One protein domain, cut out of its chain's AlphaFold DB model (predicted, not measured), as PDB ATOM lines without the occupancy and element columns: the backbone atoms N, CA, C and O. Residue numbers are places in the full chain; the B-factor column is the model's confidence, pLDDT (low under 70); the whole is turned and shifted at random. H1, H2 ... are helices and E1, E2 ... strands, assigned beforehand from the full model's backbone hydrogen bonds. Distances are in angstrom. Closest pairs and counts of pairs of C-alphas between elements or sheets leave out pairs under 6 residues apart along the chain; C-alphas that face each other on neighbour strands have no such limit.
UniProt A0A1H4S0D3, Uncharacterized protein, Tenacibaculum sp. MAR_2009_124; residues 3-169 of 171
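What this domain is: This is residues 3 to 169 of the 171 residues of an uncharacterized protein of Tenacibaculum sp. MAR_2009_124 (UniProt A0A1H4S0D3). A twisted wall of seven strands has helices over one face and no named helix over the other. Its E1 to E4 part curls round the long helix H2, while H3, H4 and H5 cluster over its E5, E7 and E6 part. The printed part has 167 residues with five named helices and seven named strands, E1 E2 E3 E4 H1 H2 E5 H3 H4 H5 E6 E7 along the chain; the mixed sheet runs E1 E2 E3 E4 E5 E7 E6. The class is mixed, helices and strands; the whole is compact, with a radius of gyration of the C-alphas of 15.7 A and spans of 47 by 37 by 27 A.

How they stand to each other: Edge strand E1, residues 3 to 9, and E2, residues 14 to 21, form a hairpin, with N 5 and O 18 at 3.0 A. E3, residues 29 to 35, forms a hairpin with E2, N 15 and O 32 at 2.8 A, and another with E4, residues 51 to 57, N 33 and O 53 at 2.8 A. E1 to E4 are a meander, each strand the antiparallel neighbour of the one before. H1, residues 60 to 65, is not on the sheet. The sheet curls round H2, residues 69 to 83; the closest C-alphas of E3 and H2, those of Val 32 and Ser 77, are 6.7 A apart. E5, residues 92 to 98, is parallel to E4, with N 94 and O 52 at 2.7 A; E4, H1 H2, E5 is a strand-helix-strand unit, two parallel neighbours with helices between, and its crossover is right-handed. H3, residues 112 to 123, is on the sheet at a height of 11.2 A and only just stands up from it, rising 42 degrees. H4, residues 128 to 132, on the same face, touches H3, with the closest C-alphas, those of Ala 120 and Ser 131, 4.8 A apart. H5, residues 136 to 143, on that face too, runs along the strands, at 12 degrees to E5 on the local plane. E7, residues 162 to 168, is antiparallel to E5, N 95 and O 165 at 2.9 A, and forms a hairpin with edge strand E6, residues 148 to 150, N 150 and O 166 at 2.9 A. In H1 to H5 every O i to N i+4 pair is within hydrogen-bond range.

Where its parts are: E1 begins at C-alpha 3 (14.866, 25.475, -12.785). E2 is 23.0 A long, H2 21.2 A and H3 16.8 A. E7, 19.8 A long, ends at C-alpha 168 (14.428, 55.653, -18.432).

The domain as a whole: The C-alphas farthest apart, those of Asn 23 and Val 154, are 48.1 A apart. The printed part has no cut. The links E3 to E4, E5 to H3 and E6 to E7 are long. Residues 3, 38 to 42 and 44 to 48 have pLDDT under 70.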
ATOM      1  N   TYR A   3      14.275  24.989 -14.025       65.56
ATOM      2  CA  TYR A   3      14.866  25.475 -12.785       65.56
ATOM      3  C   TYR A   3      15.958  26.475 -13.135       65.56
ATOM      4  O   TYR A   3      16.796  26.201 -13.994       65.56
ATOM      5  N   TYR A   4      15.982  27.618 -12.462       72.06
ATOM      6  CA  TYR A   4      17.132  28.507 -12.510       72.06
ATOM      7  C   TYR A   4      17.561  28.878 -11.097       72.06
ATOM      8  O   TYR A   4      16.738  28.975 -10.191       72.06
ATOM      9  N   ASN A   5      18.869  29.034 -10.923       74.75
ATOM     10  CA  ASN A   5      19.463  29.493  -9.677       74.75
ATOM     11  C   ASN A   5      20.030  30.890  -9.892       74.75
ATOM     12  O   ASN A   5      20.630  31.149 -10.939       74.75
ATOM     13  N   ILE A   6      19.883  31.738  -8.880       80.19
ATOM     14  CA  ILE A   6      20.437  33.088  -8.846       80.19
ATOM     15  C   ILE A   6      21.606  33.082  -7.868       80.19
ATOM     16  O   ILE A   6      21.462  32.662  -6.720       80.19
ATOM     17  N   SER A   7      22.752  33.573  -8.320       82.00
ATOM     18  CA  SER A   7      23.933  33.793  -7.490       82.00
ATOM     19  C   SER A   7      24.215  35.296  -7.427       82.00
ATOM     20  O   SER A   7      24.805  35.838  -8.368       82.00
ATOM     21  N   PRO A   8      23.783  36.001  -6.365       79.12
ATOM     22  CA  PRO A   8      24.046  37.427  -6.231       79.12
ATOM     23  C   PRO A   8      25.517  37.693  -5.890       79.12
ATOM     24  O   PRO A   8      26.068  37.138  -4.942       79.12
ATOM     25  N   ASN A   9      26.143  38.606  -6.629       83.75
ATOM     26  CA  ASN A   9      27.416  39.230  -6.294       83.75
ATOM     27  C   ASN A   9      27.169  40.697  -5.925       83.75
ATOM     28  O   ASN A   9      27.274  41.607  -6.750       83.75
ATOM     29  N   LEU A  10      26.841  40.917  -4.652       81.69
ATOM     30  CA  LEU A  10      26.474  42.234  -4.129       81.69
ATOM     31  C   LEU A  10      27.619  43.254  -4.187       81.69
ATOM     32  O   LEU A  10      27.350  44.444  -4.243       81.69
ATOM     33  N   ARG A  11      28.887  42.815  -4.205       78.81
ATOM     34  CA  ARG A  11      30.041  43.725  -4.346       78.81
ATOM     35  C   ARG A  11      30.141  44.331  -5.745       78.81
ATOM     36  O   ARG A  11      30.737  45.387  -5.903       78.81
ATOM     37  N   GLN A  12      29.603  43.636  -6.743       81.94
ATOM     38  CA  GLN A  12      29.604  44.055  -8.144       81.94
ATOM     39  C   GLN A  12      28.213  44.494  -8.618       81.94
ATOM     40  O   GLN A  12      28.024  44.667  -9.816       81.94
ATOM     41  N   ASN A  13      27.237  44.623  -7.708       89.50
ATOM     42  CA  ASN A  13      25.837  44.899  -8.039       89.50
ATOM     43  C   ASN A  13      25.305  43.972  -9.148       89.50
ATOM     44  O   ASN A  13      24.605  44.414 -10.057       89.50
ATOM     45  N   LYS A  14      25.686  42.689  -9.111       92.50
ATOM     46  CA  LYS A  14      25.490  41.746 -10.216       92.50
ATOM     47  C   LYS A  14      24.722  40.506  -9.783       92.50
ATOM     48  O   LYS A  14      24.947  39.981  -8.697       92.50
ATOM     49  N   LEU A  15      23.861  40.005 -10.657       93.25
ATOM     50  CA  LEU A  15      23.173  38.725 -10.543       93.25
ATOM     51  C   LEU A  15      23.646  37.804 -11.663       93.25
ATOM     52  O   LEU A  15      23.623  38.191 -12.829       93.25
ATOM     53  N   VAL A  16      24.061  36.589 -11.305       93.44
ATOM     54  CA  VAL A  16      24.445  35.548 -12.264       93.44
ATOM     55  C   VAL A  16      23.419  34.427 -12.209       93.44
ATOM     56  O   VAL A  16      23.155  33.873 -11.139       93.44
ATOM     57  N   TYR A  17      22.860  34.077 -13.361       91.56
ATOM     58  CA  TYR A  17      21.810  33.079 -13.487       91.56
ATOM     59  C   TYR A  17      22.368  31.790 -14.086       91.56
ATOM     60  O   TYR A  17      23.079  31.787 -15.087       91.56
ATOM     61  N   SER A  18      22.017  30.657 -13.484       88.50
ATOM     62  CA  SER A  18      22.305  29.328 -14.032       88.50
ATOM     63  C   SER A  18      21.014  28.642 -14.442       88.50
ATOM     64  O   SER A  18      20.137  28.444 -13.606       88.50
ATOM     65  N   LEU A  19      20.927  28.213 -15.700       87.31
ATOM     66  CA  LEU A  19      19.773  27.501 -16.241       87.31
ATOM     67  C   LEU A  19      19.937  25.980 -16.095       87.31
ATOM     68  O   LEU A  19      20.943  25.408 -16.519       87.31
ATOM     69  N   LYS A  20      18.925  25.307 -15.545       87.38
ATOM     70  CA  LYS A  20      18.789  23.848 -15.530       87.38
ATOM     71  C   LYS A  20      17.485  23.447 -16.212       87.38
ATOM     72  O   LYS A  20      16.401  23.874 -15.818       87.38
ATOM     73  N   LEU A  21      17.593  22.571 -17.203       82.94
ATOM     74  CA  LEU A  21      16.446  22.008 -17.904       82.94
ATOM     75  C   LEU A  21      16.509  20.488 -17.805       82.94
ATOM     76  O   LEU A  21      17.529  19.888 -18.142       82.94
ATOM     77  N   ASN A  22      15.437  19.875 -17.295       82.88
ATOM     78  CA  ASN A  22      15.363  18.428 -17.047       82.88
ATOM     79  C   ASN A  22      16.588  17.920 -16.257       82.88
ATOM     80  O   ASN A  22      17.290  17.005 -16.680       82.88
ATOM     81  N   ASN A  23      16.888  18.594 -15.139       80.62
ATOM     82  CA  ASN A  23      18.034  18.343 -14.250       80.62
ATOM     83  C   ASN A  23      19.430  18.475 -14.885       80.62
ATOM     84  O   ASN A  23      20.432  18.256 -14.211       80.62
ATOM     85  N   THR A  24      19.517  18.922 -16.138       83.75
ATOM     86  CA  THR A  24      20.786  19.144 -16.834       83.75
ATOM     87  C   THR A  24      21.116  20.632 -16.854       83.75
ATOM     88  O   THR A  24      20.320  21.444 -17.334       83.75
ATOM     89  N   LYS A  25      22.300  21.007 -16.355       85.31
ATOM     90  CA  LYS A  25      22.792  22.388 -16.450       85.31
ATOM     91  C   LYS A  25      23.004  22.747 -17.923       85.31
ATOM     92  O   LYS A  25      23.641  22.000 -18.662       85.31
ATOM     93  N   ARG A  26      22.463  23.883 -18.349       84.75
ATOM     94  CA  ARG A  26      22.685  24.443 -19.681       84.75
ATOM     95  C   ARG A  26      23.847  25.428 -19.623       84.75
ATOM     96  O   ARG A  26      23.995  26.157 -18.643       84.75
ATOM     97  N   ASN A  27      24.668  25.427 -20.669       81.06
ATOM     98  CA  ASN A  27      25.743  26.396 -20.818       81.06
ATOM     99  C   ASN A  27      25.174  27.667 -21.462       81.06
ATOM    100  O   ASN A  27      25.067  27.751 -22.682       81.06
ATOM    101  N   VAL A  28      24.725  28.598 -20.626       85.06
ATOM    102  CA  VAL A  28      24.213  29.915 -21.025       85.06
ATOM    103  C   VAL A  28      24.894  30.969 -20.168       85.06
ATOM    104  O   VAL A  28      25.165  30.708 -18.993       85.06
ATOM    105  N   ASN A  29      25.161  32.138 -20.750       86.31
ATOM    106  CA  ASN A  29      25.648  33.286 -19.997       86.31
ATOM    107  C   ASN A  29      24.469  34.231 -19.766       86.31
ATOM    108  O   ASN A  29      23.876  34.729 -20.719       86.31
ATOM    109  N   LEU A  30      24.081  34.393 -18.508       92.38
ATOM    110  CA  LEU A  30      22.918  35.170 -18.105       92.38
ATOM    111  C   LEU A  30      23.325  36.012 -16.902       92.38
ATOM    112  O   LEU A  30      23.230  35.564 -15.758       92.38
ATOM    113  N   GLU A  31      23.810  37.216 -17.167       94.50
ATOM    114  CA  GLU A  31      24.231  38.151 -16.131       94.50
ATOM    115  C   GLU A  31      23.419  39.439 -16.213       94.50
ATOM    116  O   GLU A  31      23.160  39.966 -17.293       94.50
ATOM    117  N   VAL A  32      23.026  39.970 -15.056       95.00
ATOM    118  CA  VAL A  32      22.426  41.303 -14.960       95.00
ATOM    119  C   VAL A  32      23.194  42.123 -13.941       95.00
ATOM    120  O   VAL A  32      23.352  41.705 -12.798       95.00
ATOM    121  N   THR A  33      23.658  43.298 -14.348       93.19
ATOM    122  CA  THR A  33      24.381  44.244 -13.492       93.19
ATOM    123  C   THR A  33      23.560  45.516 -13.316       93.19
ATOM    124  O   THR A  33      23.006  46.033 -14.285       93.19
ATOM    125  N   LEU A  34      23.489  46.040 -12.094       92.69
ATOM    126  CA  LEU A  34      22.939  47.361 -11.807       92.69
ATOM    127  C   LEU A  34      24.084  48.377 -11.735       92.69
ATOM    128  O   LEU A  34      24.837  48.415 -10.760       92.69
ATOM    129  N   PHE A  35      24.206  49.213 -12.762       88.94
ATOM    130  CA  PHE A  35      25.185  50.295 -12.774       88.94
ATOM    131  C   PHE A  35      24.645  51.504 -12.018       88.94
ATOM    132  O   PHE A  35      23.608  52.040 -12.391       88.94
ATOM    133  N   ASP A  36      25.364  51.942 -10.987       80.19
ATOM    134  CA  ASP A  36      25.079  53.133 -10.173       80.19
ATOM    135  C   ASP A  36      26.206  54.190 -10.234       80.19
ATOM    136  O   ASP A  36      26.112  55.246  -9.605       80.19
ATOM    137  N   LYS A  37      27.273  53.902 -10.999       72.06
ATOM    138  CA  LYS A  37      28.487  54.713 -11.211       72.06
ATOM    139  C   LYS A  37      29.033  54.511 -12.640       72.06
ATOM    140  O   LYS A  37      28.304  54.079 -13.536       72.06
ATOM    141  N   SER A  38      30.321  54.812 -12.854       62.97
ATOM    142  CA  SER A  38      31.066  54.407 -14.049       62.97
ATOM    143  C   SER A  38      30.970  52.894 -14.265       62.97
ATOM    144  O   SER A  38      30.973  52.100 -13.324       62.97
ATOM    145  N   ASN A  39      30.858  52.492 -15.525       67.25
ATOM    146  CA  ASN A  39      30.804  51.096 -15.950       67.25
ATOM    147  C   ASN A  39      32.024  50.791 -16.837       67.25
ATOM    148  O   ASN A  39      32.567  51.712 -17.451       67.25
ATOM    149  N   PRO A  40      32.452  49.519 -16.941       61.81
ATOM    150  CA  PRO A  40      33.677  49.151 -17.656       61.81
ATOM    151  C   PRO A  40      33.617  49.394 -19.170       61.81
ATOM    152  O   PRO A  40      34.645  49.363 -19.836       61.81
ATOM    153  N   TYR A  41      32.431  49.650 -19.714       66.06
ATOM    154  CA  TYR A  41      32.196  49.827 -21.143       66.06
ATOM    155  C   TYR A  41      32.049  51.305 -21.535       66.06
ATOM    156  O   TYR A  41      31.648  51.600 -22.658       66.06
ATOM    157  N   ASN A  42      32.325  52.236 -20.608       69.94
ATOM    158  CA  ASN A  42      32.068  53.671 -20.768       69.94
ATOM    159  C   ASN A  42      30.634  53.983 -21.225       69.94
ATOM    160  O   ASN A  42      30.383  55.043 -21.791       69.94
ATOM    161  N   LEU A  43      29.674  53.087 -20.967       72.69
ATOM    162  CA  LEU A  43      28.280  53.316 -21.319       72.69
ATOM    163  C   LEU A  43      27.825  54.603 -20.639       72.69
ATOM    164  O   LEU A  43      28.192  54.871 -19.491       72.69
ATOM    165  N   PRO A  44      27.005  55.407 -21.304       67.44
ATOM    166  CA  PRO A  44      26.610  56.677 -20.743       67.44
ATOM    167  C   PRO A  44      25.716  56.449 -19.518       67.44
ATOM    168  O   PRO A  44      24.535  56.159 -19.662       67.44
ATOM    169  N   VAL A  45      26.228  56.617 -18.302       66.44
ATOM    170  CA  VAL A  45      25.447  56.620 -17.053       66.44
ATOM    171  C   VAL A  45      25.436  58.059 -16.549       66.44
ATOM    172  O   VAL A  45      26.493  58.632 -16.308       66.44
ATOM    173  N   LYS A  46      24.253  58.675 -16.428       67.06
ATOM    174  CA  LYS A  46      24.164  59.981 -15.758       67.06
ATOM    175  C   LYS A  46      24.441  59.746 -14.275       67.06
ATOM    176  O   LYS A  46      23.922  58.782 -13.715       67.06
ATOM    177  N   GLU A  47      25.237  60.613 -13.663       62.84
ATOM    178  CA  GLU A  47      25.558  60.528 -12.239       62.84
ATOM    179  C   GLU A  47      24.283  60.379 -11.387       62.84
ATOM    180  O   GLU A  47      23.278  61.056 -11.620       62.84
ATOM    181  N   GLY A  48      24.304  59.431 -10.447       67.38
ATOM    182  CA  GLY A  48      23.193  59.157  -9.532       67.38
ATOM    183  C   GLY A  48      22.039  58.311 -10.088       67.38
ATOM    184  O   GLY A  48      21.080  58.081  -9.355       67.38
ATOM    185  N   LYS A  49      22.098  57.829 -11.340       83.31
ATOM    186  CA  LYS A  49      21.084  56.914 -11.904       83.31
ATOM    187  C   LYS A  49      21.503  55.451 -11.772       83.31
ATOM    188  O   LYS A  49      22.636  55.109 -12.098       83.31
ATOM    189  N   LYS A  50      20.565  54.588 -11.368       89.69
ATOM    190  CA  LYS A  50      20.748  53.131 -11.294       89.69
ATOM    191  C   LYS A  50      20.115  52.443 -12.499       89.69
ATOM    192  O   LYS A  50      18.892  52.348 -12.585       89.69
ATOM    193  N   ILE A  51      20.932  51.977 -13.438       91.75
ATOM    194  CA  ILE A  51      20.475  51.435 -14.724       91.75
ATOM    195  C   ILE A  51      20.852  49.956 -14.831       91.75
ATOM    196  O   ILE A  51      22.014  49.590 -14.651       91.75
ATOM    197  N   LEU A  52      19.874  49.103 -15.142       94.56
ATOM    198  CA  LEU A  52      20.110  47.680 -15.383       94.56
ATOM    199  C   LEU A  52      20.805  47.452 -16.722       94.56
ATOM    200  O   LEU A  52      20.426  48.028 -17.736       94.56
ATOM    201  N   TYR A  53      21.759  46.537 -16.749       93.44
ATOM    202  CA  TYR A  53      22.375  46.020 -17.960       93.44
ATOM    203  C   TYR A  53      22.332  44.496 -17.933       93.44
ATOM    204  O   TYR A  53      22.829  43.888 -16.988       93.44
ATOM    205  N   GLY A  54      21.727  43.894 -18.955       93.25
ATOM    206  CA  GLY A  54      21.679  42.445 -19.122       93.25
ATOM    207  C   GLY A  54      22.664  41.979 -20.188       93.25
ATOM    208  O   GLY A  54      22.478  42.299 -21.360       93.25
ATOM    209  N   ASP A  55      23.648  41.179 -19.788       91.69
ATOM    210  CA  ASP A  55      24.480  40.375 -20.683       91.69
ATOM    211  C   ASP A  55      23.867  38.971 -20.775       91.69
ATOM    212  O   ASP A  55      24.141  38.073 -19.973       91.69
ATOM    213  N   LEU A  56      22.905  38.835 -21.692       91.31
ATOM    214  CA  LEU A  56      22.042  37.661 -21.812       91.31
ATOM    215  C   LEU A  56      22.325  36.923 -23.123       91.31
ATOM    216  O   LEU A  56      21.597  37.064 -24.109       91.31
ATOM    217  N   PHE A  57      23.367  36.097 -23.130       88.25
ATOM    218  CA  PHE A  57      23.641  35.195 -24.239       88.25
ATOM    219  C   PHE A  57      22.849  33.891 -24.092       88.25
ATOM    220  O   PHE A  57      23.183  32.992 -23.310       88.25
ATOM    221  N   ILE A  58      21.792  33.778 -24.894       88.50
ATOM    222  CA  ILE A  58      20.916  32.607 -24.946       88.50
ATOM    223  C   ILE A  58      20.986  32.033 -26.364       88.50
ATOM    224  O   ILE A  58      20.468  32.676 -27.267       88.50
ATOM    225  N   PRO A  59      21.575  30.853 -26.608       86.88
ATOM    226  CA  PRO A  59      21.550  30.223 -27.930       86.88
ATOM    227  C   PRO A  59      20.119  29.954 -28.426       86.88
ATOM    228  O   PRO A  59      19.249  29.633 -27.616       86.88
ATOM    229  N   THR A  60      19.883  29.993 -29.741       88.12
ATOM    230  CA  THR A  60      18.549  29.756 -30.344       88.12
ATOM    231  C   THR A  60      17.912  28.439 -29.906       88.12
ATOM    232  O   THR A  60      16.753  28.408 -29.505       88.12
ATOM    233  N   LYS A  61      18.706  27.366 -29.832       87.12
ATOM    234  CA  LYS A  61      18.256  26.067 -29.310       87.12
ATOM    235  C   LYS A  61      17.616  26.173 -27.917       87.12
ATOM    236  O   LYS A  61      16.664  25.465 -27.612       87.12
ATOM    237  N   ILE A  62      18.130  27.061 -27.063       87.00
ATOM    238  CA  ILE A  62      17.564  27.293 -25.731       87.00
ATOM    239  C   ILE A  62      16.288  28.127 -25.813       87.00
ATOM    240  O   ILE A  62      15.353  27.829 -25.076       87.00
ATOM    241  N   THR A  63      16.206  29.137 -26.684       84.69
ATOM    242  CA  THR A  63      14.958  29.901 -26.846       84.69
ATOM    243  C   THR A  63      13.824  29.069 -27.443       84.69
ATOM    244  O   THR A  63      12.668  29.351 -27.140       84.69
ATOM    245  N   ASP A  64      14.147  28.038 -28.228       85.44
ATOM    246  CA  ASP A  64      13.175  27.081 -28.766       85.44
ATOM    247  C   ASP A  64      12.625  26.153 -27.665       85.44
ATOM    248  O   ASP A  64      11.436  25.844 -27.639       85.44
ATOM    249  N   GLU A  65      13.481  25.731 -26.724       85.50
ATOM    250  CA  GLU A  65      13.094  24.888 -25.583       85.50
ATOM    251  C   GLU A  65      12.415  25.694 -24.453       85.50
ATOM    252  O   GLU A  65      11.555  25.173 -23.738       85.50
ATOM    253  N   VAL A  66      12.822  26.952 -24.251       84.38
ATOM    254  CA  VAL A  66      12.390  27.820 -23.146       84.38
ATOM    255  C   VAL A  66      12.118  29.232 -23.666       84.38
ATOM    256  O   VAL A  66      12.940  30.149 -23.556       84.38
ATOM    257  N   ALA A  67      10.918  29.414 -24.211       84.50
ATOM    258  CA  ALA A  67      10.454  30.718 -24.657       84.50
ATOM    259  C   ALA A  67      10.438  31.731 -23.497       84.50
ATOM    260  O   ALA A  67      10.013  31.433 -22.381       84.50
ATOM    261  N   GLY A  68      10.900  32.955 -23.766       88.00
ATOM    262  CA  GLY A  68      10.808  34.066 -22.814       88.00
ATOM    263  C   GLY A  68      11.849  34.079 -21.688       88.00
ATOM    264  O   GLY A  68      11.754  34.942 -20.820       88.00
ATOM    265  N   ILE A  69      12.867  33.207 -21.701       89.50
ATOM    266  CA  ILE A  69      13.905  33.172 -20.651       89.50
ATOM    267  C   ILE A  69      14.579  34.534 -20.408       89.50
ATOM    268  O   ILE A  69      14.805  34.906 -19.260       89.50
ATOM    269  N   GLY A  70      14.817  35.327 -21.459       91.94
ATOM    270  CA  GLY A  70      15.351  36.684 -21.309       91.94
ATOM    271  C   GLY A  70      14.429  37.605 -20.501       91.94
ATOM    272  O   GLY A  70      14.906  38.369 -19.669       91.94
ATOM    273  N   LYS A  71      13.105  37.502 -20.692       93.81
ATOM    274  CA  LYS A  71      12.122  38.282 -19.925       93.81
ATOM    275  C   LYS A  71      12.113  37.849 -18.462       93.81
ATOM    276  O   LYS A  71      12.134  38.706 -17.594       93.81
ATOM    277  N   ILE A  72      12.139  36.539 -18.204       92.06
ATOM    278  CA  ILE A  72      12.180  35.982 -16.843       92.06
ATOM    279  C   ILE A  72      13.379  36.544 -16.072       92.06
ATOM    280  O   ILE A  72      13.213  37.028 -14.959       92.06
ATOM    281  N   VAL A  73      14.569  36.529 -16.680       93.69
ATOM    282  CA  VAL A  73      15.795  37.052 -16.056       93.69
ATOM    283  C   VAL A  73      15.702  38.559 -15.792       93.69
ATOM    284  O   VAL A  73      16.093  39.031 -14.724       93.69
ATOM    285  N   LEU A  74      15.167  39.334 -16.739       95.50
ATOM    286  CA  LEU A  74      15.016  40.779 -16.564       95.50
ATOM    287  C   LEU A  74      13.957  41.143 -15.509       95.50
ATOM    288  O   LEU A  74      14.202  42.025 -14.692       95.50
ATOM    289  N   ASP A  75      12.817  40.452 -15.477       95.62
ATOM    290  CA  ASP A  75      11.773  40.670 -14.467       95.62
ATOM    291  C   ASP A  75      12.278  40.331 -13.059       95.62
ATOM    292  O   ASP A  75      12.087  41.106 -12.119       95.62
ATOM    293  N   ASP A  76      12.950  39.187 -12.919       94.25
ATOM    294  CA  ASP A  76      13.500  38.731 -11.647       94.25
ATOM    295  C   ASP A  76      14.593  39.680 -11.135       94.25
ATOM    296  O   ASP A  76      14.535  40.132  -9.991       94.25
ATOM    297  N   SER A  77      15.532  40.083 -11.998       94.94
ATOM    298  CA  SER A  77      16.575  41.045 -11.621       94.94
ATOM    299  C   SER A  77      16.004  42.414 -11.253       94.94
ATOM    300  O   SER A  77      16.398  42.990 -10.237       94.94
ATOM    301  N   LEU A  78      15.035  42.929 -12.016       95.44
ATOM    302  CA  LEU A  78      14.350  44.178 -11.690       95.44
ATOM    303  C   LEU A  78      13.659  44.092 -10.324       95.44
ATOM    304  O   LEU A  78      13.789  45.016  -9.519       95.44
ATOM    305  N   SER A  79      12.956  42.992 -10.051       94.44
ATOM    306  CA  SER A  79      12.319  42.743  -8.756       94.44
ATOM    307  C   SER A  79      13.350  42.692  -7.628       94.44
ATOM    308  O   SER A  79      13.194  43.386  -6.620       94.44
ATOM    309  N   PHE A  80      14.440  41.941  -7.810       93.31
ATOM    310  CA  PHE A  80      15.522  41.837  -6.837       93.31
ATOM    311  C   PHE A  80      16.092  43.216  -6.492       93.31
ATOM    312  O   PHE A  80      16.086  43.616  -5.330       93.31
ATOM    313  N   PHE A  81      16.537  43.981  -7.492       93.31
ATOM    314  CA  PHE A  81      17.190  45.269  -7.255       93.31
ATOM    315  C   PHE A  81      16.238  46.334  -6.702       93.31
ATOM    316  O   PHE A  81      16.658  47.149  -5.883       93.31
ATOM    317  N   LYS A  82      14.954  46.326  -7.086       91.94
ATOM    318  CA  LYS A  82      13.957  47.247  -6.514       91.94
ATOM    319  C   LYS A  82      13.679  46.972  -5.040       91.94
ATOM    320  O   LYS A  82      13.504  47.917  -4.279       91.94
ATOM    321  N   ASN A  83      13.617  45.698  -4.655       90.69
ATOM    322  CA  ASN A  83      13.184  45.293  -3.317       90.69
ATOM    323  C   ASN A  83      14.347  45.107  -2.331       90.69
ATOM    324  O   ASN A  83      14.125  44.978  -1.129       90.69
ATOM    325  N   HIS A  84      15.588  45.078  -2.814       89.19
ATOM    326  CA  HIS A  84      16.748  44.863  -1.963       89.19
ATOM    327  C   HIS A  84      17.148  46.158  -1.212       89.19
ATOM    328  O   HIS A  84      17.356  47.195  -1.856       89.19
ATOM    329  N   PRO A  85      17.352  46.112   0.123       85.12
ATOM    330  CA  PRO A  85      17.548  47.300   0.970       85.12
ATOM    331  C   PRO A  85      18.689  48.236   0.548       85.12
ATOM    332  O   PRO A  85      18.595  49.446   0.722       85.12
ATOM    333  N   ASN A  86      19.761  47.684  -0.026       83.19
ATOM    334  CA  ASN A  86      20.961  48.449  -0.392       83.19
ATOM    335  C   ASN A  86      20.868  49.180  -1.743       83.19
ATOM    336  O   ASN A  86      21.732  50.002  -2.036       83.19
ATOM    337  N   PHE A  87      19.876  48.870  -2.585       83.62
ATOM    338  CA  PHE A  87      19.778  49.435  -3.939       83.62
ATOM    339  C   PHE A  87      18.624  50.431  -4.052       83.62
ATOM    340  O   PHE A  87      18.829  51.535  -4.560       83.62
ATOM    341  N   GLY A  88      17.437  50.078  -3.544       73.44
ATOM    342  CA  GLY A  88      16.302  50.980  -3.298       73.44
ATOM    343  C   GLY A  88      15.623  51.624  -4.519       73.44
ATOM    344  O   GLY A  88      14.494  52.092  -4.405       73.44
ATOM    345  N   SER A  89      16.259  51.661  -5.694       86.06
ATOM    346  CA  SER A  89      15.663  52.173  -6.930       86.06
ATOM    347  C   SER A  89      16.318  51.572  -8.173       86.06
ATOM    348  O   SER A  89      17.509  51.269  -8.188       86.06
ATOM    349  N   VAL A  90      15.522  51.436  -9.235       92.69
ATOM    350  CA  VAL A  90      15.989  51.162 -10.597       92.69
ATOM    351  C   VAL A  90      15.356  52.211 -11.504       92.69
ATOM    352  O   VAL A  90      14.127  52.322 -11.571       92.69
ATOM    353  N   ASP A  91      16.201  52.998 -12.159       91.94
ATOM    354  CA  ASP A  91      15.818  54.175 -12.942       91.94
ATOM    355  C   ASP A  91      15.654  53.874 -14.437       91.94
ATOM    356  O   ASP A  91      15.094  54.694 -15.168       91.94
ATOM    357  N   GLY A  92      16.134  52.715 -14.892       93.75
ATOM    358  CA  GLY A  92      16.071  52.329 -16.294       93.75
ATOM    359  C   GLY A  92      16.796  51.032 -16.626       93.75
ATOM    360  O   GLY A  92      17.293  50.329 -15.740       93.75
ATOM    361  N   ASN A  93      16.910  50.754 -17.924       94.56
ATOM    362  CA  ASN A  93      17.775  49.711 -18.466       94.56
ATOM    363  C   ASN A  93      18.573  50.181 -19.692       94.56
ATOM    364  O   ASN A  93      18.193  51.103 -20.414       94.56
ATOM    365  N   PHE A  94      19.695  49.515 -19.928       93.19
ATOM    366  CA  PHE A  94      20.517  49.663 -21.114       93.19
ATOM    367  C   PHE A  94      20.070  48.704 -22.216       93.19
ATOM    368  O   PHE A  94      19.801  47.526 -21.974       93.19
ATOM    369  N   GLY A  95      20.080  49.203 -23.449       93.31
ATOM    370  CA  GLY A  95      20.157  48.395 -24.658       93.31
ATOM    371  C   GLY A  95      21.538  48.550 -25.277       93.31
ATOM    372  O   GLY A  95      21.810  49.585 -25.875       93.31
ATOM    373  N   VAL A  96      22.399  47.543 -25.122       93.44
ATOM    374  CA  VAL A  96      23.687  47.451 -25.829       93.44
ATOM    375  C   VAL A  96      23.552  46.349 -26.859       93.44
ATOM    376  O   VAL A  96      23.426  45.174 -26.510       93.44
ATOM    377  N   TRP A  97      23.497  46.731 -28.125       95.06
ATOM    378  CA  TRP A  97      23.184  45.821 -29.215       95.06
ATOM    379  C   TRP A  97      24.279  45.901 -30.258       95.06
ATOM    380  O   TRP A  97      24.570  46.975 -30.781       95.06
ATOM    381  N   LEU A  98      24.882  44.753 -30.533       94.44
ATOM    382  CA  LEU A  98      26.099  44.658 -31.322       94.44
ATOM    383  C   LEU A  98      25.909  43.664 -32.465       94.44
ATOM    384  O   LEU A  98      25.102  42.727 -32.372       94.44
ATOM    385  N   LYS A  99      26.666  43.893 -33.527       96.56
ATOM    386  CA  LYS A  99      27.001  42.920 -34.550       96.56
ATOM    387  C   LYS A  99      28.349  42.307 -34.184       96.56
ATOM    388  O   LYS A  99      29.298  43.017 -33.877       96.56
ATOM    389  N   ASP A 100      28.373  40.986 -34.139       94.19
ATOM    390  CA  ASP A 100      29.529  40.175 -33.781       94.19
ATOM    391  C   ASP A 100      29.248  38.762 -34.303       94.19
ATOM    392  O   ASP A 100      28.353  38.064 -33.809       94.19
ATOM    393  N   ASP A 101      29.964  38.383 -35.359       93.31
ATOM    394  CA  ASP A 101      29.701  37.150 -36.098       93.31
ATOM    395  C   ASP A 101      29.933  35.897 -35.250       93.31
ATOM    396  O   ASP A 101      29.207  34.910 -35.398       93.31
ATOM    397  N   ASP A 102      30.892  35.951 -34.326       91.19
ATOM    398  CA  ASP A 102      31.241  34.827 -33.467       91.19
ATOM    399  C   ASP A 102      30.270  34.724 -32.290       91.19
ATOM    400  O   ASP A 102      29.680  33.660 -32.060       91.19
ATOM    401  N   LEU A 103      30.032  35.834 -31.586       87.81
ATOM    402  CA  LEU A 103      29.110  35.882 -30.452       87.81
ATOM    403  C   LEU A 103      27.681  35.550 -30.890       87.81
ATOM    404  O   LEU A 103      26.991  34.772 -30.235       87.81
ATOM    405  N   TYR A 104      27.225  36.092 -32.021       90.12
ATOM    406  CA  TYR A 104      25.853  35.928 -32.507       90.12
ATOM    407  C   TYR A 104      25.734  34.959 -33.681       90.12
ATOM    408  O   TYR A 104      24.745  35.005 -34.415       90.12
ATOM    409  N   LYS A 105      26.677  34.027 -33.844       90.94
ATOM    410  CA  LYS A 105      26.659  33.033 -34.929       90.94
ATOM    411  C   LYS A 105      25.316  32.312 -35.073       90.94
ATOM    412  O   LYS A 105      24.798  32.158 -36.176       90.94
ATOM    413  N   SER A 106      24.712  31.918 -33.949       88.31
ATOM    414  CA  SER A 106      23.396  31.248 -33.930       88.31
ATOM    415  C   SER A 106      22.216  32.148 -34.327       88.31
ATOM    416  O   SER A 106      21.143  31.640 -34.634       88.31
ATOM    417  N   TYR A 107      22.424  33.465 -34.367       89.31
ATOM    418  CA  TYR A 107      21.444  34.497 -34.710       89.31
ATOM    419  C   TYR A 107      21.747  35.214 -36.037       89.31
ATOM    420  O   TYR A 107      21.109  36.222 -36.345       89.31
ATOM    421  N   GLY A 108      22.693  34.708 -36.836       91.50
ATOM    422  CA  GLY A 108      23.079  35.328 -38.107       91.50
ATOM    423  C   GLY A 108      24.037  36.513 -37.954       91.50
ATOM    424  O   GLY A 108      23.980  37.444 -38.750       91.50
ATOM    425  N   GLY A 109      24.877  36.489 -36.915       94.50
ATOM    426  CA  GLY A 109      26.015  37.395 -36.732       94.50
ATOM    427  C   GLY A 109      25.707  38.734 -36.063       94.50
ATOM    428  O   GLY A 109      26.584  39.566 -35.890       94.50
ATOM    429  N   GLN A 110      24.473  38.957 -35.612       95.25
ATOM    430  CA  GLN A 110      24.120  40.146 -34.834       95.25
ATOM    431  C   GLN A 110      23.054  39.859 -33.784       95.25
ATOM    432  O   GLN A 110      22.257  38.926 -33.911       95.25
ATOM    433  N   SER A 111      22.997  40.708 -32.758       94.44
ATOM    434  CA  SER A 111      21.945  40.617 -31.750       94.44
ATOM    435  C   SER A 111      20.551  40.818 -32.365       94.44
ATOM    436  O   SER A 111      20.335  41.645 -33.256       94.44
ATOM    437  N   VAL A 112      19.556  40.098 -31.835       94.19
ATOM    438  CA  VAL A 112      18.152  40.221 -32.272       94.19
ATOM    439  C   VAL A 112      17.632  41.652 -32.105       94.19
ATOM    440  O   VAL A 112      16.848  42.120 -32.931       94.19
ATOM    441  N   ASN A 113      18.065  42.355 -31.056       96.62
ATOM    442  CA  ASN A 113      17.669  43.739 -30.824       96.62
ATOM    443  C   ASN A 113      18.241  44.691 -31.880       96.62
ATOM    444  O   ASN A 113      17.483  45.515 -32.382       96.62
ATOM    445  N   LEU A 114      19.517  44.547 -32.266       97.50
ATOM    446  CA  LEU A 114      20.132  45.389 -33.301       97.50
ATOM    447  C   LEU A 114      19.391  45.250 -34.633       97.50
ATOM    448  O   LEU A 114      19.011  46.247 -35.248       97.50
ATOM    449  N   ARG A 115      19.107  44.005 -35.033       97.12
ATOM    450  CA  ARG A 115      18.340  43.722 -36.246       97.12
ATOM    451  C   ARG A 115      16.946  44.353 -36.194       97.12
ATOM    452  O   ARG A 115      16.581  45.095 -37.102       97.12
ATOM    453  N   LYS A 116      16.190  44.114 -35.115       97.69
ATOM    454  CA  LYS A 116      14.836  44.674 -34.943       97.69
ATOM    455  C   LYS A 116      14.828  46.200 -34.914       97.69
ATOM    456  O   LYS A 116      13.926  46.803 -35.485       97.69
ATOM    457  N   PHE A 117      15.820  46.815 -34.276       98.44
ATOM    458  CA  PHE A 117      15.954  48.266 -34.226       98.44
ATOM    459  C   PHE A 117      16.087  48.850 -35.632       98.44
ATOM    460  O   PHE A 117      15.331  49.739 -36.007       98.44
ATOM    461  N   TRP A 118      17.000  48.315 -36.445       97.94
ATOM    462  CA  TRP A 118      17.219  48.823 -37.797       97.94
ATOM    463  C   TRP A 118      16.081  48.496 -38.767       97.94
ATOM    464  O   TRP A 118      15.797  49.305 -39.648       97.94
ATOM    465  N   GLU A 119      15.399  47.360 -38.598       97.62
ATOM    466  CA  GLU A 119      14.148  47.065 -39.309       97.62
ATOM    467  C   GLU A 119      13.054  48.093 -38.968       97.62
ATOM    468  O   GLU A 119      12.314  48.522 -39.855       97.62
ATOM    469  N   ALA A 120      12.955  48.504 -37.700       97.94
ATOM    470  CA  ALA A 120      11.990  49.500 -37.250       97.94
ATOM    471  C   ALA A 120      12.350  50.920 -37.710       97.94
ATOM    472  O   ALA A 120      11.457  51.620 -38.171       97.94
ATOM    473  N   MET A 121      13.634  51.301 -37.707       97.94
ATOM    474  CA  MET A 121      14.114  52.599 -38.219       97.94
ATOM    475  C   MET A 121      13.678  52.843 -39.666       97.94
ATOM    476  O   MET A 121      13.227  53.934 -40.007       97.94
ATOM    477  N   THR A 122      13.751  51.814 -40.515       96.56
ATOM    478  CA  THR A 122      13.279  51.900 -41.905       96.56
ATOM    479  C   THR A 122      11.769  52.130 -41.982       96.56
ATOM    480  O   THR A 122      11.304  52.890 -42.823       96.56
ATOM    481  N   LYS A 123      10.986  51.486 -41.107       97.00
ATOM    482  CA  LYS A 123       9.516  51.596 -41.088       97.00
ATOM    483  C   LYS A 123       9.020  52.901 -40.464       97.00
ATOM    484  O   LYS A 123       7.926  53.347 -40.784       97.00
ATOM    485  N   SER A 124       9.805  53.481 -39.563       95.56
ATOM    486  CA  SER A 124       9.458  54.652 -38.758       95.56
ATOM    487  C   SER A 124      10.008  55.964 -39.316       95.56
ATOM    488  O   SER A 124       9.917  56.991 -38.654       95.56
ATOM    489  N   ASN A 125      10.595  55.946 -40.519       95.44
ATOM    490  CA  ASN A 125      11.279  57.096 -41.117       95.44
ATOM    491  C   ASN A 125      12.388  57.672 -40.213       95.44
ATOM    492  O   ASN A 125      12.524  58.884 -40.072       95.44
ATOM    493  N   ASN A 126      13.216  56.786 -39.652       94.12
ATOM    494  CA  ASN A 126      14.348  57.087 -38.769       94.12
ATOM    495  C   ASN A 126      13.986  57.655 -37.384       94.12
ATOM    496  O   ASN A 126      14.820  58.308 -36.753       94.12
ATOM    497  N   ASP A 127      12.787  57.377 -36.874       97.31
ATOM    498  CA  ASP A 127      12.440  57.701 -35.489       97.31
ATOM    499  C   ASP A 127      13.141  56.734 -34.521       97.31
ATOM    500  O   ASP A 127      12.788  55.555 -34.413       97.31
ATOM    501  N   VAL A 128      14.155  57.235 -33.812       96.44
ATOM    502  CA  VAL A 128      14.966  56.449 -32.869       96.44
ATOM    503  C   VAL A 128      14.138  55.934 -31.696       96.44
ATOM    504  O   VAL A 128      14.303  54.780 -31.305       96.44
ATOM    505  N   GLU A 129      13.264  56.761 -31.122       96.00
ATOM    506  CA  GLU A 129      12.510  56.399 -29.920       96.00
ATOM    507  C   GLU A 129      11.472  55.326 -30.248       96.00
ATOM    508  O   GLU A 129      11.435  54.279 -29.593       96.00
ATOM    509  N   LEU A 130      10.717  55.517 -31.334       97.19
ATOM    510  CA  LEU A 130       9.760  54.524 -31.818       97.19
ATOM    511  C   LEU A 130      10.463  53.201 -32.150       97.19
ATOM    512  O   LEU A 130      10.013  52.130 -31.741       97.19
ATOM    513  N   SER A 131      11.608  53.265 -32.831       98.31
ATOM    514  CA  SER A 131      12.353  52.070 -33.246       98.31
ATOM    515  C   SER A 131      12.989  51.323 -32.078       98.31
ATOM    516  O   SER A 131      13.033  50.091 -32.073       98.31
ATOM    517  N   ALA A 132      13.458  52.043 -31.057       97.94
ATOM    518  CA  ALA A 132      14.002  51.446 -29.843       97.94
ATOM    519  C   ALA A 132      12.939  50.623 -29.107       97.94
ATOM    520  O   ALA A 132      13.222  49.498 -28.684       97.94
ATOM    521  N   PHE A 133      11.706  51.132 -29.027       98.00
ATOM    522  CA  PHE A 133      10.583  50.436 -28.400       98.00
ATOM    523  C   PHE A 133      10.031  49.250 -29.203       98.00
ATOM    524  O   PHE A 133       9.248  48.476 -28.659       98.00
ATOM    525  N   GLU A 134      10.478  49.022 -30.441       98.12
ATOM    526  CA  GLU A 134      10.136  47.811 -31.200       98.12
ATOM    527  C   GLU A 134      11.025  46.598 -30.873       98.12
ATOM    528  O   GLU A 134      10.668  45.444 -31.169       98.12
ATOM    529  N   THR A 135      12.165  46.835 -30.224       97.62
ATOM    530  CA  THR A 135      13.109  45.788 -29.809       97.62
ATOM    531  C   THR A 135      12.594  44.976 -28.618       97.62
ATOM    532  O   THR A 135      11.662  45.383 -27.927       97.62
ATOM    533  N   PHE A 136      13.191  43.808 -28.346       95.75
ATOM    534  CA  PHE A 136      12.843  43.032 -27.148       95.75
ATOM    535  C   PHE A 136      13.149  43.831 -25.875       95.75
ATOM    536  O   PHE A 136      12.289  43.952 -25.004       95.75
ATOM    537  N   THR A 137      14.347  44.422 -25.800       95.81
ATOM    538  CA  THR A 137      14.772  45.229 -24.651       95.81
ATOM    539  C   THR A 137      13.877  46.454 -24.460       95.81
ATOM    540  O   THR A 137      13.515  46.755 -23.326       95.81
ATOM    541  N   GLY A 138      13.483  47.128 -25.546       97.38
ATOM    542  CA  GLY A 138      12.603  48.294 -25.489       97.38
ATOM    543  C   GLY A 138      11.169  47.952 -25.095       97.38
ATOM    544  O   GLY A 138      10.606  48.626 -24.237       97.38
ATOM    545  N   LYS A 139      10.591  46.872 -25.635       97.69
ATOM    546  CA  LYS A 139       9.258  46.392 -25.223       97.69
ATOM    547  C   LYS A 139       9.220  46.085 -23.732       97.69
ATOM    548  O   LYS A 139       8.384  46.627 -23.018       97.69
ATOM    549  N   TRP A 140      10.200  45.318 -23.250       97.44
ATOM    550  CA  TRP A 140      10.333  45.034 -21.823       97.44
ATOM    551  C   TRP A 140      10.485  46.312 -20.986       97.44
ATOM    552  O   TRP A 140       9.874  46.430 -19.926       97.44
ATOM    553  N   ALA A 141      11.277  47.278 -21.458       97.25
ATOM    554  CA  ALA A 141      11.482  48.541 -20.762       97.25
ATOM    555  C   ALA A 141      10.175  49.339 -20.633       97.25
ATOM    556  O   ALA A 141       9.822  49.783 -19.539       97.25
ATOM    557  N   LYS A 142       9.420  49.448 -21.733       96.56
ATOM    558  CA  LYS A 142       8.119  50.121 -21.781       96.56
ATOM    559  C   LYS A 142       7.106  49.468 -20.842       96.56
ATOM    560  O   LYS A 142       6.470  50.178 -20.066       96.56
ATOM    561  N   ASP A 143       7.024  48.137 -20.850       96.69
ATOM    562  CA  ASP A 143       6.140  47.363 -19.965       96.69
ATOM    563  C   ASP A 143       6.453  47.589 -18.474       96.69
ATOM    564  O   ASP A 143       5.587  47.425 -17.617       96.69
ATOM    565  N   ASN A 144       7.683  48.006 -18.155       95.81
ATOM    566  CA  ASN A 144       8.147  48.294 -16.798       95.81
ATOM    567  C   ASN A 144       8.214  49.798 -16.466       95.81
ATOM    568  O   ASN A 144       8.781  50.188 -15.439       95.81
ATOM    569  N   GLY A 145       7.608  50.645 -17.306       95.12
ATOM    570  CA  GLY A 145       7.484  52.085 -17.076       95.12
ATOM    571  C   GLY A 145       8.727  52.905 -17.431       95.12
ATOM    572  O   GLY A 145       8.820  54.058 -17.025       95.12
ATOM    573  N   PHE A 146       9.687  52.343 -18.170       95.56
ATOM    574  CA  PHE A 146      10.830  53.074 -18.720       95.56
ATOM    575  C   PHE A 146      10.488  53.571 -20.130       95.56
ATOM    576  O   PHE A 146      10.820  52.943 -21.135       95.56
ATOM    577  N   THR A 147       9.745  54.672 -20.199       95.50
ATOM    578  CA  THR A 147       9.072  55.142 -21.419       95.50
ATOM    579  C   THR A 147       9.842  56.186 -22.219       95.50
ATOM    580  O   THR A 147       9.340  56.634 -23.243       95.50
ATOM    581  N   THR A 148      11.045  56.568 -21.797       94.31
ATOM    582  CA  THR A 148      11.865  57.562 -22.496       94.31
ATOM    583  C   THR A 148      13.174  56.966 -22.981       94.31
ATOM    584  O   THR A 148      13.891  56.335 -22.204       94.31
ATOM    585  N   VAL A 149      13.524  57.223 -24.242       94.06
ATOM    586  CA  VAL A 149      14.811  56.814 -24.819       94.06
ATOM    587  C   VAL A 149      15.828  57.949 -24.726       94.06
ATOM    588  O   VAL A 149      15.557  59.104 -25.067       94.06
ATOM    589  N   TRP A 150      17.034  57.615 -24.277       91.56
ATOM    590  CA  TRP A 150      18.182  58.514 -24.257       91.56
ATOM    591  C   TRP A 150      19.387  57.850 -24.920       91.56
ATOM    592  O   TRP A 150      19.648  56.663 -24.707       91.56
ATOM    593  N   TYR A 151      20.161  58.634 -25.665       90.75
ATOM    594  CA  TYR A 151      21.439  58.232 -26.248       90.75
ATOM    595  C   TYR A 151      22.355  59.449 -26.416       90.75
ATOM    596  O   TYR A 151      21.892  60.588 -26.359       90.75
ATOM    597  N   ASP A 152      23.649  59.197 -26.604       88.25
ATOM    598  CA  ASP A 152      24.660  60.228 -26.846       88.25
ATOM    599  C   ASP A 152      25.183  60.087 -28.282       88.25
ATOM    600  O   ASP A 152      26.056  59.255 -28.529       88.25
ATOM    601  N   PRO A 153      24.655  60.862 -29.244       88.75
ATOM    602  CA  PRO A 153      25.057  60.747 -30.644       88.75
ATOM    603  C   PRO A 153      26.502  61.178 -30.912       88.75
ATOM    604  O   PRO A 153      27.023  60.852 -31.975       88.75
ATOM    605  N   VAL A 154      27.129  61.934 -30.004       88.62
ATOM    606  CA  VAL A 154      28.476  62.481 -30.202       88.62
ATOM    607  C   VAL A 154      29.518  61.444 -29.806       88.62
ATOM    608  O   VAL A 154      30.410  61.138 -30.592       88.62
ATOM    609  N   ASN A 155      29.385  60.875 -28.607       86.44
ATOM    610  CA  ASN A 155      30.349  59.901 -28.095       86.44
ATOM    611  C   ASN A 155      29.996  58.456 -28.484       86.44
ATOM    612  O   ASN A 155      30.884  57.612 -28.580       86.44
ATOM    613  N   PHE A 156      28.713  58.167 -28.727       88.00
ATOM    614  CA  PHE A 156      28.197  56.829 -29.039       88.00
ATOM    615  C   PHE A 156      27.211  56.881 -30.220       88.00
ATOM    616  O   PHE A 156      26.015  56.612 -30.051       88.00
ATOM    617  N   PRO A 157      27.684  57.239 -31.429       92.44
ATOM    618  CA  PRO A 157      26.827  57.314 -32.606       92.44
ATOM    619  C   PRO A 157      26.171  55.961 -32.903       92.44
ATOM    620  O   PRO A 157      26.789  54.901 -32.790       92.44
ATOM    621  N   LEU A 158      24.904  56.003 -33.319       95.12
ATOM    622  CA  LEU A 158      24.162  54.808 -33.712       95.12
ATOM    623  C   LEU A 158      24.658  54.328 -35.077       95.12
ATOM    624  O   LEU A 158      24.621  55.076 -36.053       95.12
ATOM    625  N   THR A 159      25.086  53.072 -35.166       96.31
ATOM    626  CA  THR A 159      25.607  52.479 -36.405       96.31
ATOM    627  C   THR A 159      24.973  51.122 -36.682       96.31
ATOM    628  O   THR A 159      24.357  50.498 -35.814       96.31
ATOM    629  N   LYS A 160      25.132  50.631 -37.914       95.81
ATOM    630  CA  LYS A 160      24.682  49.282 -38.285       95.81
ATOM    631  C   LYS A 160      25.386  48.175 -37.498       95.81
ATOM    632  O   LYS A 160      24.837  47.085 -37.418       95.81
ATOM    633  N   GLU A 161      26.537  48.469 -36.898       96.31
ATOM    634  CA  GLU A 161      27.302  47.523 -36.084       96.31
ATOM    635  C   GLU A 161      26.964  47.636 -34.592       96.31
ATOM    636  O   GLU A 161      26.958  46.632 -33.887       96.31
ATOM    637  N   THR A 162      26.637  48.838 -34.110       95.00
ATOM    638  CA  THR A 162      26.460  49.103 -32.679       95.00
ATOM    639  C   THR A 162      25.351  50.110 -32.423       95.00
ATOM    640  O   THR A 162      25.334  51.204 -32.991       95.00
ATOM    641  N   VAL A 163      24.464  49.771 -31.490       95.69
ATOM    642  CA  VAL A 163      23.448  50.665 -30.932       95.69
ATOM    643  C   VAL A 163      23.514  50.590 -29.411       95.69
ATOM    644  O   VAL A 163      23.410  49.509 -28.832       95.69
ATOM    645  N   ILE A 164      23.692  51.747 -28.772       93.50
ATOM    646  CA  ILE A 164      23.749  51.884 -27.314       93.50
ATOM    647  C   ILE A 164      22.712  52.917 -26.890       93.50
ATOM    648  O   ILE A 164      22.851  54.103 -27.182       93.50
ATOM    649  N   LEU A 165      21.679  52.463 -26.186       93.31
ATOM    650  CA  LEU A 165      20.565  53.287 -25.723       93.31
ATOM    651  C   LEU A 165      20.304  53.054 -24.234       93.31
ATOM    652  O   LEU A 165      20.615  51.996 -23.682       93.31
ATOM    653  N   LYS A 166      19.661  54.030 -23.597       92.25
ATOM    654  CA  LYS A 166      19.015  53.879 -22.292       92.25
ATOM    655  C   LYS A 166      17.519  54.060 -22.437       92.25
ATOM    656  O   LYS A 166      17.089  54.999 -23.102       92.25
ATOM    657  N   PHE A 167      16.762  53.240 -21.725       94.81
ATOM    658  CA  PHE A 167      15.352  53.480 -21.469       94.81
ATOM    659  C   PHE A 167      15.203  53.896 -20.008       94.81
ATOM    660  O   PHE A 167      15.684  53.197 -19.116       94.81
ATOM    661  N   ILE A 168      14.580  55.042 -19.760       93.06
ATOM    662  CA  ILE A 168      14.428  55.653 -18.432       93.06
ATOM    663  C   ILE A 168      12.975  56.066 -18.204       93.06
ATOM    664  O   ILE A 168      12.211  56.189 -19.160       93.06
ATOM    665  N   LYS A 169      12.575  56.258 -16.941       87.00
ATOM    666  CA  LYS A 169      11.195  56.654 -16.602       87.00
ATOM    667  C   LYS A 169      10.812  58.026 -17.164       87.00
ATOM    668  O   LYS A 169       9.742  58.162 -17.737       87.00
TER     669      LYS A 169